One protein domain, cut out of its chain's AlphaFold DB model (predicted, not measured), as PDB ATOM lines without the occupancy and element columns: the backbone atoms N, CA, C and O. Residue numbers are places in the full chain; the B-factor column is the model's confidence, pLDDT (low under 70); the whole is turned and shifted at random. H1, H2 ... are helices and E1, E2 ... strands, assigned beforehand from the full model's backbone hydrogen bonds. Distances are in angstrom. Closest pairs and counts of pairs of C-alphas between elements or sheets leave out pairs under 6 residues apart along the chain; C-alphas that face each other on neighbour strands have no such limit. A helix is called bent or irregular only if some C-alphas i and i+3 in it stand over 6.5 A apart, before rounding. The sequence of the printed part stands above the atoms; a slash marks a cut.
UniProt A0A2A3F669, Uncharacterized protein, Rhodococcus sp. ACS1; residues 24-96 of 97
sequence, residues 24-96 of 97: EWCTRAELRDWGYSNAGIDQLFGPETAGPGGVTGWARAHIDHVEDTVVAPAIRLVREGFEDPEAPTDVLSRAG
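AT A GLANCE: This is residues 24 to 96 of the 97 residues of an uncharacterized protein of Rhodococcus sp. ACS1 (UniProt A0A2A3F669). One long, bent helix, H3, makes a beam along much of the length; near its first end the short helices H1 and H2 and the strand E1 gather into a small head, with H2 packed crosswise on the arm H3a. Past the other end of H3 the chain turns, and H4 folds back to the same side of the beam as the head but well away from it, its residues 89 to 95 standing free. The printed part has 73 residues, with four named helices and one named strand in the order H1, H2, E1, H3, H4, and its class is mostly helix. The whole is loose, with a radius of gyration of the C-alphas of 15.0 A, and its outline is a rod spanning 48 by 22 by 18 A.

IN THESE COORDINATES: Start at Glu 24 and go on to C-alpha 28 at (130.850, 149.274, 106.536), where H1 begins; it runs over residues 28 to 33. After a tight link of 4 residues you reach H2, residues 38 to 45, 10.4 A long. Next find E1, residues 56 to 59, 9.8 A long. H3 follows directly, residues 60 to 80, starting from C-alpha 60 at (134.519, 160.362, 105.043). By its hydrogen bonds it was assigned as one helix, but it is bent: C-alphas 69 and 72 are 6.7 A apart. Its arms are H3a, residues 60 to 69, 14.1 A long, and H3b, residues 72 to 80, 11.8 A long. H4, residues 87 to 95, is 12.4 A long and ends at C-alpha 95 at (103.265, 154.297, 102.340).

HOW THE PARTS SIT: Look first at H1 and H2, which only just touch, with 3 pairs of C-alphas within 8 A; the closest, those of Arg 32 and Asn 38, are 7.4 A apart. H2 touches H3a about perpendicular, at 86 degrees, with the closest C-alphas, those of Phe 45 and Ile 63, 6.9 A apart. E1 pairs with no named strand, but residues 25 to 26 pair antiparallel with its residues 58 to 59, and residues 49 to 50 with its residues 56 to 57. The arms H3a and H3b stand at a shallow tilt of 31 degrees. H3b and H4 are close but not clearly touching; their closest C-alphas, those of Val 78 and Pro 88, are 6.6 A apart. H2 and H4 are apart. In H1, H2, H3a, H3b and H4 every O i to N i+4 pair is within hydrogen-bond range.

THE WHOLE: The two C-alphas farthest apart, those of Gly 53 and Glu 83, are 48.0 A apart. The printed part has no cut and no long link; residues 80 to 86 stand free. Its mean pLDDT is 94.0, and no printed residue is under 70.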
ATOM      1  N   GLU A  24     140.551 159.369 106.132       85.94
ATOM      2  CA  GLU A  24     139.478 159.908 105.296       85.94
ATOM      3  C   GLU A  24     138.557 158.830 104.704       85.94
ATOM      4  O   GLU A  24     137.764 159.136 103.814       85.94
ATOM      5  N   TRP A  25     138.624 157.576 105.163       92.56
ATOM      6  CA  TRP A  25     137.777 156.486 104.668       92.56
ATOM      7  C   TRP A  25     137.032 155.767 105.788       92.56
ATOM      8  O   TRP A  25     137.571 155.496 106.856       92.56
ATOM      9  N   CYS A  26     135.779 155.416 105.507       93.00
ATOM     10  CA  CYS A  26     134.895 154.689 106.406       93.00
ATOM     11  C   CYS A  26     134.510 153.346 105.798       93.00
ATOM     12  O   CYS A  26     133.998 153.264 104.680       93.00
ATOM     13  N   THR A  27     134.719 152.288 106.564       95.25
ATOM     14  CA  THR A  27     134.285 150.931 106.248       95.25
ATOM     15  C   THR A  27     132.837 150.709 106.671       95.25
ATOM     16  O   THR A  27     132.308 151.361 107.574       95.25
ATOM     17  N   ARG A  28     132.187 149.696 106.089       96.88
ATOM     18  CA  ARG A  28     130.850 149.274 106.536       96.88
ATOM     19  C   ARG A  28     130.829 148.836 108.001       96.88
ATOM     20  O   ARG A  28     129.813 149.016 108.665       96.88
ATOM     21  N   ALA A  29     131.916 148.255 108.511       96.50
ATOM     22  CA  ALA A  29     132.003 147.871 109.918       96.50
ATOM     23  C   ALA A  29     131.917 149.098 110.837       96.50
ATOM     24  O   ALA A  29     131.114 149.092 111.764       96.50
ATOM     25  N   GLU A  30     132.638 150.172 110.515       96.19
ATOM     26  CA  GLU A  30     132.598 151.422 111.284       96.19
ATOM     27  C   GLU A  30     131.211 152.076 111.237       96.19
ATOM     28  O   GLU A  30     130.680 152.451 112.278       96.19
ATOM     29  N   LEU A  31     130.561 152.120 110.066       97.06
ATOM     30  CA  LEU A  31     129.186 152.634 109.961       97.06
ATOM     31  C   LEU A  31     128.192 151.818 110.804       97.06
ATOM     32  O   LEU A  31     127.269 152.373 111.403       97.06
ATOM     33  N   ARG A  32     128.379 150.496 110.891       97.75
ATOM     34  CA  ARG A  32     127.568 149.648 111.777       97.75
ATOM     35  C   ARG A  32     127.835 149.937 113.247       97.75
ATOM     36  O   ARG A  32     126.884 149.964 114.025       97.75
ATOM     37  N   ASP A  33     129.088 150.173 113.619       97.75
ATOM     38  CA  ASP A  33     129.458 150.547 114.987       97.75
ATOM     39  C   ASP A  33     128.874 151.917 115.377       97.75
ATOM     40  O   ASP A  33     128.568 152.148 116.546       97.75
ATOM     41  N   TRP A  34     128.627 152.799 114.402       95.69
ATOM     42  CA  TRP A  34     127.909 154.067 114.600       95.69
ATOM     43  C   TRP A  34     126.382 153.910 114.677       95.69
ATOM     44  O   TRP A  34     125.681 154.866 115.002       95.69
ATOM     45  N   GLY A  35     125.858 152.707 114.427       97.19
ATOM     46  CA  GLY A  35     124.443 152.370 114.586       97.19
ATOM     47  C   GLY A  35     123.650 152.251 113.285       97.19
ATOM     48  O   GLY A  35     122.446 151.988 113.343       97.19
ATOM     49  N   TYR A  36     124.277 152.391 112.114       97.31
ATOM     50  CA  TYR A  36     123.582 152.158 110.849       97.31
ATOM     51  C   TYR A  36     123.317 150.662 110.617       97.31
ATOM     52  O   TYR A  36     124.169 149.798 110.838       97.31
ATOM     53  N   SER A  37     122.123 150.338 110.119       97.19
ATOM     54  CA  SER A  37     121.811 148.989 109.632       97.19
ATOM     55  C   SER A  37     122.380 148.777 108.226       97.19
ATOM     56  O   SER A  37     122.566 149.739 107.489       97.19
ATOM     57  N   ASN A  38     122.596 147.525 107.800       96.31
ATOM     58  CA  ASN A  38     123.064 147.249 106.430       96.31
ATOM     59  C   ASN A  38     122.132 147.843 105.362       96.31
ATOM     60  O   ASN A  38     122.607 148.454 104.414       96.31
ATOM     61  N   ALA A  39     120.814 147.720 105.550       95.19
ATOM     62  CA  ALA A  39     119.836 148.300 104.632       95.19
ATOM     63  C   ALA A  39     119.924 149.836 104.591       95.19
ATOM     64  O   ALA A  39     119.872 150.424 103.516       95.19
ATOM     65  N   GLY A  40     120.106 150.478 105.752       96.12
ATOM     66  CA  GLY A  40     120.308 151.924 105.828       96.12
ATOM     67  C   GLY A  40     121.600 152.364 105.143       96.12
ATOM     68  O   GLY A  40     121.585 153.345 104.410       96.12
ATOM     69  N   ILE A  41     122.693 151.613 105.319       97.88
ATOM     70  CA  ILE A  41     123.979 151.884 104.662       97.88
ATOM     71  C   ILE A  41     123.820 151.837 103.142       97.88
ATOM     72  O   ILE A  41     124.192 152.790 102.461       97.88
ATOM     73  N   ASP A  42     123.223 150.764 102.620       96.50
ATOM     74  CA  ASP A  42     123.050 150.590 101.177       96.50
ATOM     75  C   ASP A  42     122.140 151.678 100.579       96.50
ATOM     76  O   ASP A  42     122.384 152.150  99.468       96.50
ATOM     77  N   GLN A  43     121.117 152.117 101.320       95.88
ATOM     78  CA  GLN A  43     120.194 153.161 100.875       95.88
ATOM     79  C   GLN A  43     120.795 154.572 100.939       95.88
ATOM     80  O   GLN A  43     120.548 155.374 100.041       95.88
ATOM     81  N   LEU A  44     121.534 154.894 102.003       97.06
ATOM     82  CA  LEU A  44     122.049 156.244 102.248       97.06
ATOM     83  C   LEU A  44     123.348 156.511 101.493       97.06
ATOM     84  O   LEU A  44     123.509 157.572 100.893       97.06
ATOM     85  N   PHE A  45     124.275 155.556 101.523       96.56
ATOM     86  CA  PHE A  45     125.636 155.766 101.035       96.56
ATOM     87  C   PHE A  45     125.903 155.067  99.699       96.56
ATOM     88  O   PHE A  45     126.875 155.409  99.023       96.56
ATOM     89  N   GLY A  46     125.028 154.145  99.282       95.19
ATOM     90  CA  GLY A  46     125.176 153.379  98.046       95.19
ATOM     91  C   GLY A  46     126.184 152.229  98.173       95.19
ATOM     92  O   GLY A  46     126.525 151.825  99.284       95.19
ATOM     93  N   PRO A  47     126.664 151.656  97.053       95.19
ATOM     94  CA  PRO A  47     127.620 150.552  97.086       95.19
ATOM     95  C   PRO A  47     128.993 150.998  97.607       95.19
ATOM     96  O   PRO A  47     129.408 152.137  97.399       95.19
ATOM     97  N   GLU A  48     129.724 150.071  98.231       95.12
ATOM     98  CA  GLU A  48     131.118 150.306  98.613       95.12
ATOM     99  C   GLU A  48     132.010 150.511  97.386       95.12
ATOM    100  O   GLU A  48     131.801 149.925  96.320       95.12
ATOM    101  N   THR A  49     133.068 151.291  97.579       94.06
ATOM    102  CA  THR A  49     134.095 151.552  96.573       94.06
ATOM    103  C   THR A  49     135.470 151.141  97.088       94.06
ATOM    104  O   THR A  49     135.710 151.109  98.296       94.06
ATOM    105  N   ALA A  50     136.372 150.779  96.174       91.94
ATOM    106  CA  ALA A  50     137.760 150.510  96.526       91.94
ATOM    107  C   ALA A  50     138.484 151.839  96.780       91.94
ATOM    108  O   ALA A  50     138.563 152.686  95.889       91.94
ATOM    109  N   GLY A  51     138.990 151.998  97.993       83.62
ATOM    110  CA  GLY A  51     139.710 153.166  98.466       83.62
ATOM    111  C   GLY A  51     141.222 152.960  98.576       83.62
ATOM    112  O   GLY A  51     141.757 151.892  98.246       83.62
ATOM    113  N   PRO A  52     141.931 153.998  99.042       81.12
ATOM    114  CA  PRO A  52     143.366 153.960  99.255       81.12
ATOM    115  C   PRO A  52     143.763 152.891 100.285       81.12
ATOM    116  O   PRO A  52     142.967 152.468 101.127       81.12
ATOM    117  N   GLY A  53     144.988 152.377 100.168       79.75
ATOM    118  CA  GLY A  53     145.483 151.301 101.038       79.75
ATOM    119  C   GLY A  53     144.723 149.966 100.938       79.75
ATOM    120  O   GLY A  53     144.906 149.100 101.790       79.75
ATOM    121  N   GLY A  54     143.865 149.780  99.924       83.50
ATOM    122  CA  GLY A  54     143.062 148.563  99.745       83.50
ATOM    123  C   GLY A  54     141.839 148.472 100.662       83.50
ATOM    124  O   GLY A  54     141.258 147.395 100.798       83.50
ATOM    125  N   VAL A  55     141.448 149.579 101.299       88.25
ATOM    126  CA  VAL A  55     140.234 149.655 102.118       88.25
ATOM    127  C   VAL A  55     139.010 149.716 101.208       88.25
ATOM    128  O   VAL A  55     138.972 150.509 100.278       88.25
ATOM    129  N   THR A  56     137.991 148.907 101.483       93.81
ATOM    130  CA  THR A  56     136.701 148.967 100.781       93.81
ATOM    131  C   THR A  56     135.689 149.712 101.649       93.81
ATOM    132  O   THR A  56     135.494 149.350 102.811       93.81
ATOM    133  N   GLY A  57     135.060 150.754 101.105       95.31
ATOM    134  CA  GLY A  57     134.156 151.614 101.867       95.31
ATOM    135  C   GLY A  57     133.749 152.889 101.132       95.31
ATOM    136  O   GLY A  57     133.529 152.877  99.916       95.31
ATOM    137  N   TRP A  58     133.659 153.986 101.881       96.25
ATOM    138  CA  TRP A  58     133.294 155.315 101.391       96.25
ATOM    139  C   TRP A  58     134.266 156.367 101.914       96.25
ATOM    140  O   TRP A  58     134.790 156.238 103.018       96.25
ATOM    141  N   ALA A  59     134.453 157.443 101.154       94.12
ATOM    142  CA  ALA A  59     135.162 158.614 101.651       94.12
ATOM    143  C   ALA A  59     134.385 159.260 102.813       94.12
ATOM    144  O   ALA A  59     133.167 159.433 102.728       94.12
ATOM    145  N   ARG A  60     135.087 159.685 103.868       93.00
ATOM    146  CA  ARG A  60     134.519 160.362 105.043       93.00
ATOM    147  C   ARG A  60     133.713 161.590 104.637       93.00
ATOM    148  O   ARG A  60     132.580 161.731 105.065       93.00
ATOM    149  N   ALA A  61     134.238 162.394 103.710       93.31
ATOM    150  CA  ALA A  61     133.542 163.567 103.185       93.31
ATOM    151  C   ALA A  61     132.192 163.234 102.516       93.31
ATOM    152  O   ALA A  61     131.262 164.033 102.581       93.31
ATOM    153  N   HIS A  62     132.062 162.057 101.886       95.00
ATOM    154  CA  HIS A  62     130.780 161.592 101.344       95.00
ATOM    155  C   HIS A  62     129.807 161.225 102.464       95.00
ATOM    156  O   HIS A  62     128.643 161.614 102.407       95.00
ATOM    157  N   ILE A  63     130.288 160.524 103.498       96.62
ATOM    158  CA  ILE A  63     129.476 160.204 104.677       96.62
ATOM    159  C   ILE A  63     128.977 161.486 105.343       96.62
ATOM    160  O   ILE A  63     127.773 161.638 105.520       96.62
ATOM    161  N   ASP A  64     129.877 162.429 105.616       96.19
ATOM    162  CA  ASP A  64     129.556 163.699 106.268       96.19
ATOM    163  C   ASP A  64     128.538 164.500 105.439       96.19
ATOM    164  O   ASP A  64     127.548 165.003 105.966       96.19
ATOM    165  N   HIS A  65     128.706 164.542 104.112       97.25
ATOM    166  CA  HIS A  65     127.746 165.195 103.224       97.25
ATOM    167  C   HIS A  65     126.349 164.565 103.296       97.25
ATOM    168  O   HIS A  65     125.352 165.288 103.371       97.25
ATOM    169  N   VAL A  66     126.245 163.233 103.269       98.06
ATOM    170  CA  VAL A  66     124.956 162.531 103.384       98.06
ATOM    171  C   VAL A  66     124.343 162.737 104.773       98.06
ATOM    172  O   VAL A  66     123.135 162.959 104.882       98.06
ATOM    173  N   GLU A  67     125.150 162.717 105.833       97.62
ATOM    174  CA  GLU A  67     124.675 162.978 107.189       97.62
ATOM    175  C   GLU A  67     124.098 164.392 107.320       97.62
ATOM    176  O   GLU A  67     122.967 164.549 107.784       97.62
ATOM    177  N   ASP A  68     124.808 165.401 106.819       98.12
ATOM    178  CA  ASP A  68     124.398 166.804 106.904       98.12
ATOM    179  C   ASP A  68     123.191 167.140 106.022       98.12
ATOM    180  O   ASP A  68     122.347 167.959 106.398       98.12
ATOM    181  N   THR A  69     123.096 166.537 104.837       98.06
ATOM    182  CA  THR A  69     122.078 166.917 103.842       98.06
ATOM    183  C   THR A  69     120.853 166.013 103.822       98.06
ATOM    184  O   THR A  69     119.790 166.452 103.379       98.06
ATOM    185  N   VAL A  70     120.964 164.779 104.319       97.31
ATOM    186  CA  VAL A  70     119.875 163.791 104.289       97.31
ATOM    187  C   VAL A  70     119.496 163.354 105.696       97.31
ATOM    188  O   VAL A  70     118.343 163.526 106.098       97.31
ATOM    189  N   VAL A  71     120.444 162.812 106.464       96.81
ATOM    190  CA  VAL A  71     120.137 162.146 107.741       96.81
ATOM    191  C   VAL A  71     119.702 163.151 108.804       96.81
ATOM    192  O   VAL A  71     118.618 163.012 109.372       96.81
ATOM    193  N   ALA A  72     120.501 164.187 109.064       97.12
ATOM    194  CA  ALA A  72     120.194 165.188 110.078       97.12
ATOM    195  C   ALA A  72     118.892 165.954 109.763       97.12
ATOM    196  O   ALA A  72     118.050 166.064 110.664       97.12
ATOM    197  N   PRO A  73     118.632 166.403 108.516       97.75
ATOM    198  CA  PRO A  73     117.342 166.987 108.156       97.75
ATOM    199  C   PRO A  73     116.162 166.027 108.341       97.75
ATOM    200  O   PRO A  73     115.124 166.448 108.853       97.75
ATOM    201  N   ALA A  74     116.306 164.745 107.988       95.12
ATOM    202  CA  ALA A  74     115.248 163.752 108.177       95.12
ATOM    203  C   ALA A  74     114.951 163.501 109.665       95.12
ATOM    204  O   ALA A  74     113.788 163.518 110.071       95.12
ATOM    205  N   ILE A  75     115.984 163.346 110.501       94.75
ATOM    206  CA  ILE A  75     115.831 163.205 111.958       94.75
ATOM    207  C   ILE A  75     115.126 164.430 112.537       94.75
ATOM    208  O   ILE A  75     114.213 164.294 113.355       94.75
ATOM    209  N   ARG A  76     115.531 165.628 112.106       95.00
ATOM    210  CA  ARG A  76     114.915 166.877 112.546       95.00
ATOM    211  C   ARG A  76     113.442 166.940 112.158       95.00
ATOM    212  O   ARG A  76     112.614 167.251 113.007       95.00
ATOM    213  N   LEU A  77     113.109 166.591 110.917       93.62
ATOM    214  CA  LEU A  77     111.727 166.556 110.443       93.62
ATOM    215  C   LEU A  77     110.872 165.581 111.260       93.62
ATOM    216  O   LEU A  77     109.760 165.927 111.639       93.62
ATOM    217  N   VAL A  78     111.384 164.389 111.569       93.56
ATOM    218  CA  VAL A  78     110.655 163.403 112.382       93.56
ATOM    219  C   VAL A  78     110.447 163.902 113.814       93.56
ATOM    220  O   VAL A  78     109.369 163.722 114.368       93.56
ATOM    221  N   ARG A  79     111.456 164.545 114.415       90.19
ATOM    222  CA  ARG A  79     111.396 165.017 115.809       90.19
ATOM    223  C   ARG A  79     110.579 166.289 116.009       90.19
ATOM    224  O   ARG A  79     109.969 166.447 117.058       90.19
ATOM    225  N   GLU A  80     110.635 167.212 115.055       94.69
ATOM    226  CA  GLU A  80     110.050 168.555 115.183       94.69
ATOM    227  C   GLU A  80     108.791 168.732 114.326       94.69
ATOM    228  O   GLU A  80     108.009 169.647 114.567       94.69
ATOM    229  N   GLY A  81     108.592 167.888 113.310       93.12
ATOM    230  CA  GLY A  81     107.497 168.016 112.347       93.12
ATOM    231  C   GLY A  81     106.179 167.380 112.784       93.12
ATOM    232  O   GLY A  81     105.158 167.638 112.147       93.12
ATOM    233  N   PHE A  82     106.179 166.572 113.846       92.94
ATOM    234  CA  PHE A  82     104.995 165.876 114.348       92.94
ATOM    235  C   PHE A  82     104.794 166.162 115.836       92.94
ATOM    236  O   PHE A  82     105.715 166.009 116.634       92.94
ATOM    237  N   GLU A  83     103.578 166.560 116.211       91.81
ATOM    238  CA  GLU A  83     103.187 166.678 117.623       91.81
ATOM    239  C   GLU A  83     102.951 165.299 118.261       91.81
ATOM    240  O   GLU A  83     103.240 165.102 119.440       91.81
ATOM    241  N   ASP A  84     102.438 164.346 117.477       93.56
ATOM    242  CA  ASP A  84     102.197 162.965 117.892       93.56
ATOM    243  C   ASP A  84     103.415 162.082 117.554       93.56
ATOM    244  O   ASP A  84     103.762 161.963 116.372       93.56
ATOM    245  N   PRO A  85     104.061 161.443 118.550       88.31
ATOM    246  CA  PRO A  85     105.216 160.579 118.319       88.31
ATOM    247  C   PRO A  85     104.907 159.309 117.509       88.31
ATOM    248  O   PRO A  85     105.838 158.735 116.946       88.31
ATOM    249  N   GLU A  86     103.645 158.876 117.406       92.38
ATOM    250  CA  GLU A  86     103.257 157.695 116.615       92.38
ATOM    251  C   GLU A  86     103.015 158.030 115.131       92.38
ATOM    252  O   GLU A  86     103.101 157.161 114.257       92.38
ATOM    253  N   ALA A  87     102.784 159.307 114.806       93.38
ATOM    254  CA  ALA A  87     102.453 159.742 113.451       93.38
ATOM    255  C   ALA A  87     103.500 159.376 112.373       93.38
ATOM    256  O   ALA A  87     103.090 159.028 111.258       93.38
ATOM    257  N   PRO A  88     104.825 159.401 112.631       93.06
ATOM    258  CA  PRO A  88     105.814 158.918 111.667       93.06
ATOM    259  C   PRO A  88     105.598 157.449 111.271       93.06
ATOM    260  O   PRO A  88     105.657 157.119 110.086       93.06
ATOM    261  N   THR A  89     105.279 156.575 112.229       92.31
ATOM    262  CA  THR A  89     105.008 155.149 111.978       92.31
ATOM    263  C   THR A  89     103.750 154.962 111.127       92.31
ATOM    264  O   THR A  89     103.733 154.154 110.194       92.31
ATOM    265  N   ASP A  90     102.716 155.767 111.373       94.38
ATOM    266  CA  ASP A  90     101.487 155.763 110.575       94.38
ATOM    267  C   ASP A  90     101.713 156.256 109.140       94.38
ATOM    268  O   ASP A  90     101.058 155.799 108.197       94.38
ATOM    269  N   VAL A  91     102.621 157.217 108.934       93.38
ATOM    270  CA  VAL A  91     103.048 157.632 107.587       93.38
ATOM    271  C   VAL A  91     103.712 156.463 106.857       93.38
ATOM    272  O   VAL A  91     103.331 156.188 105.719       93.38
ATOM    273  N   LEU A  92     104.641 155.752 107.506       90.75
ATOM    274  CA  LEU A  92     105.327 154.598 106.908       90.75
ATOM    275  C   LEU A  92     104.341 153.477 106.549       90.75
ATOM    276  O   LEU A  92     104.307 153.034 105.400       90.75
ATOM    277  N   SER A  93     103.443 153.127 107.474       92.31
ATOM    278  CA  SER A  93     102.438 152.076 107.264       92.31
ATOM    279  C   SER A  93     101.515 152.375 106.078       92.31
ATOM    280  O   SER A  93     101.192 151.487 105.289       92.31
ATOM    281  N   ARG A  94     101.106 153.641 105.900       94.75
ATOM    282  CA  ARG A  94     100.288 154.071 104.748       94.75
ATOM    283  C   ARG A  94     101.069 154.095 103.436       94.75
ATOM    284  O   ARG A  94     100.472 153.888 102.383       94.75
ATOM    285  N   ALA A  95     102.372 154.360 103.494       91.19
ATOM    286  CA  ALA A  95     103.265 154.297 102.340       91.19
ATOM    287  C   ALA A  95     103.622 152.852 101.937       91.19
ATOM    288  O   ALA A  95     104.192 152.652 100.866       91.19
ATOM    289  N   GLY A  96     103.266 151.857 102.759       87.50
ATOM    290  CA  GLY A  96     103.596 150.451 102.530       87.50
ATOM    291  C   GLY A  96     105.055 150.112 102.837       87.50
ATOM    292  O   GLY A  96     105.593 149.195 102.215       87.50
TER     293      GLY A  96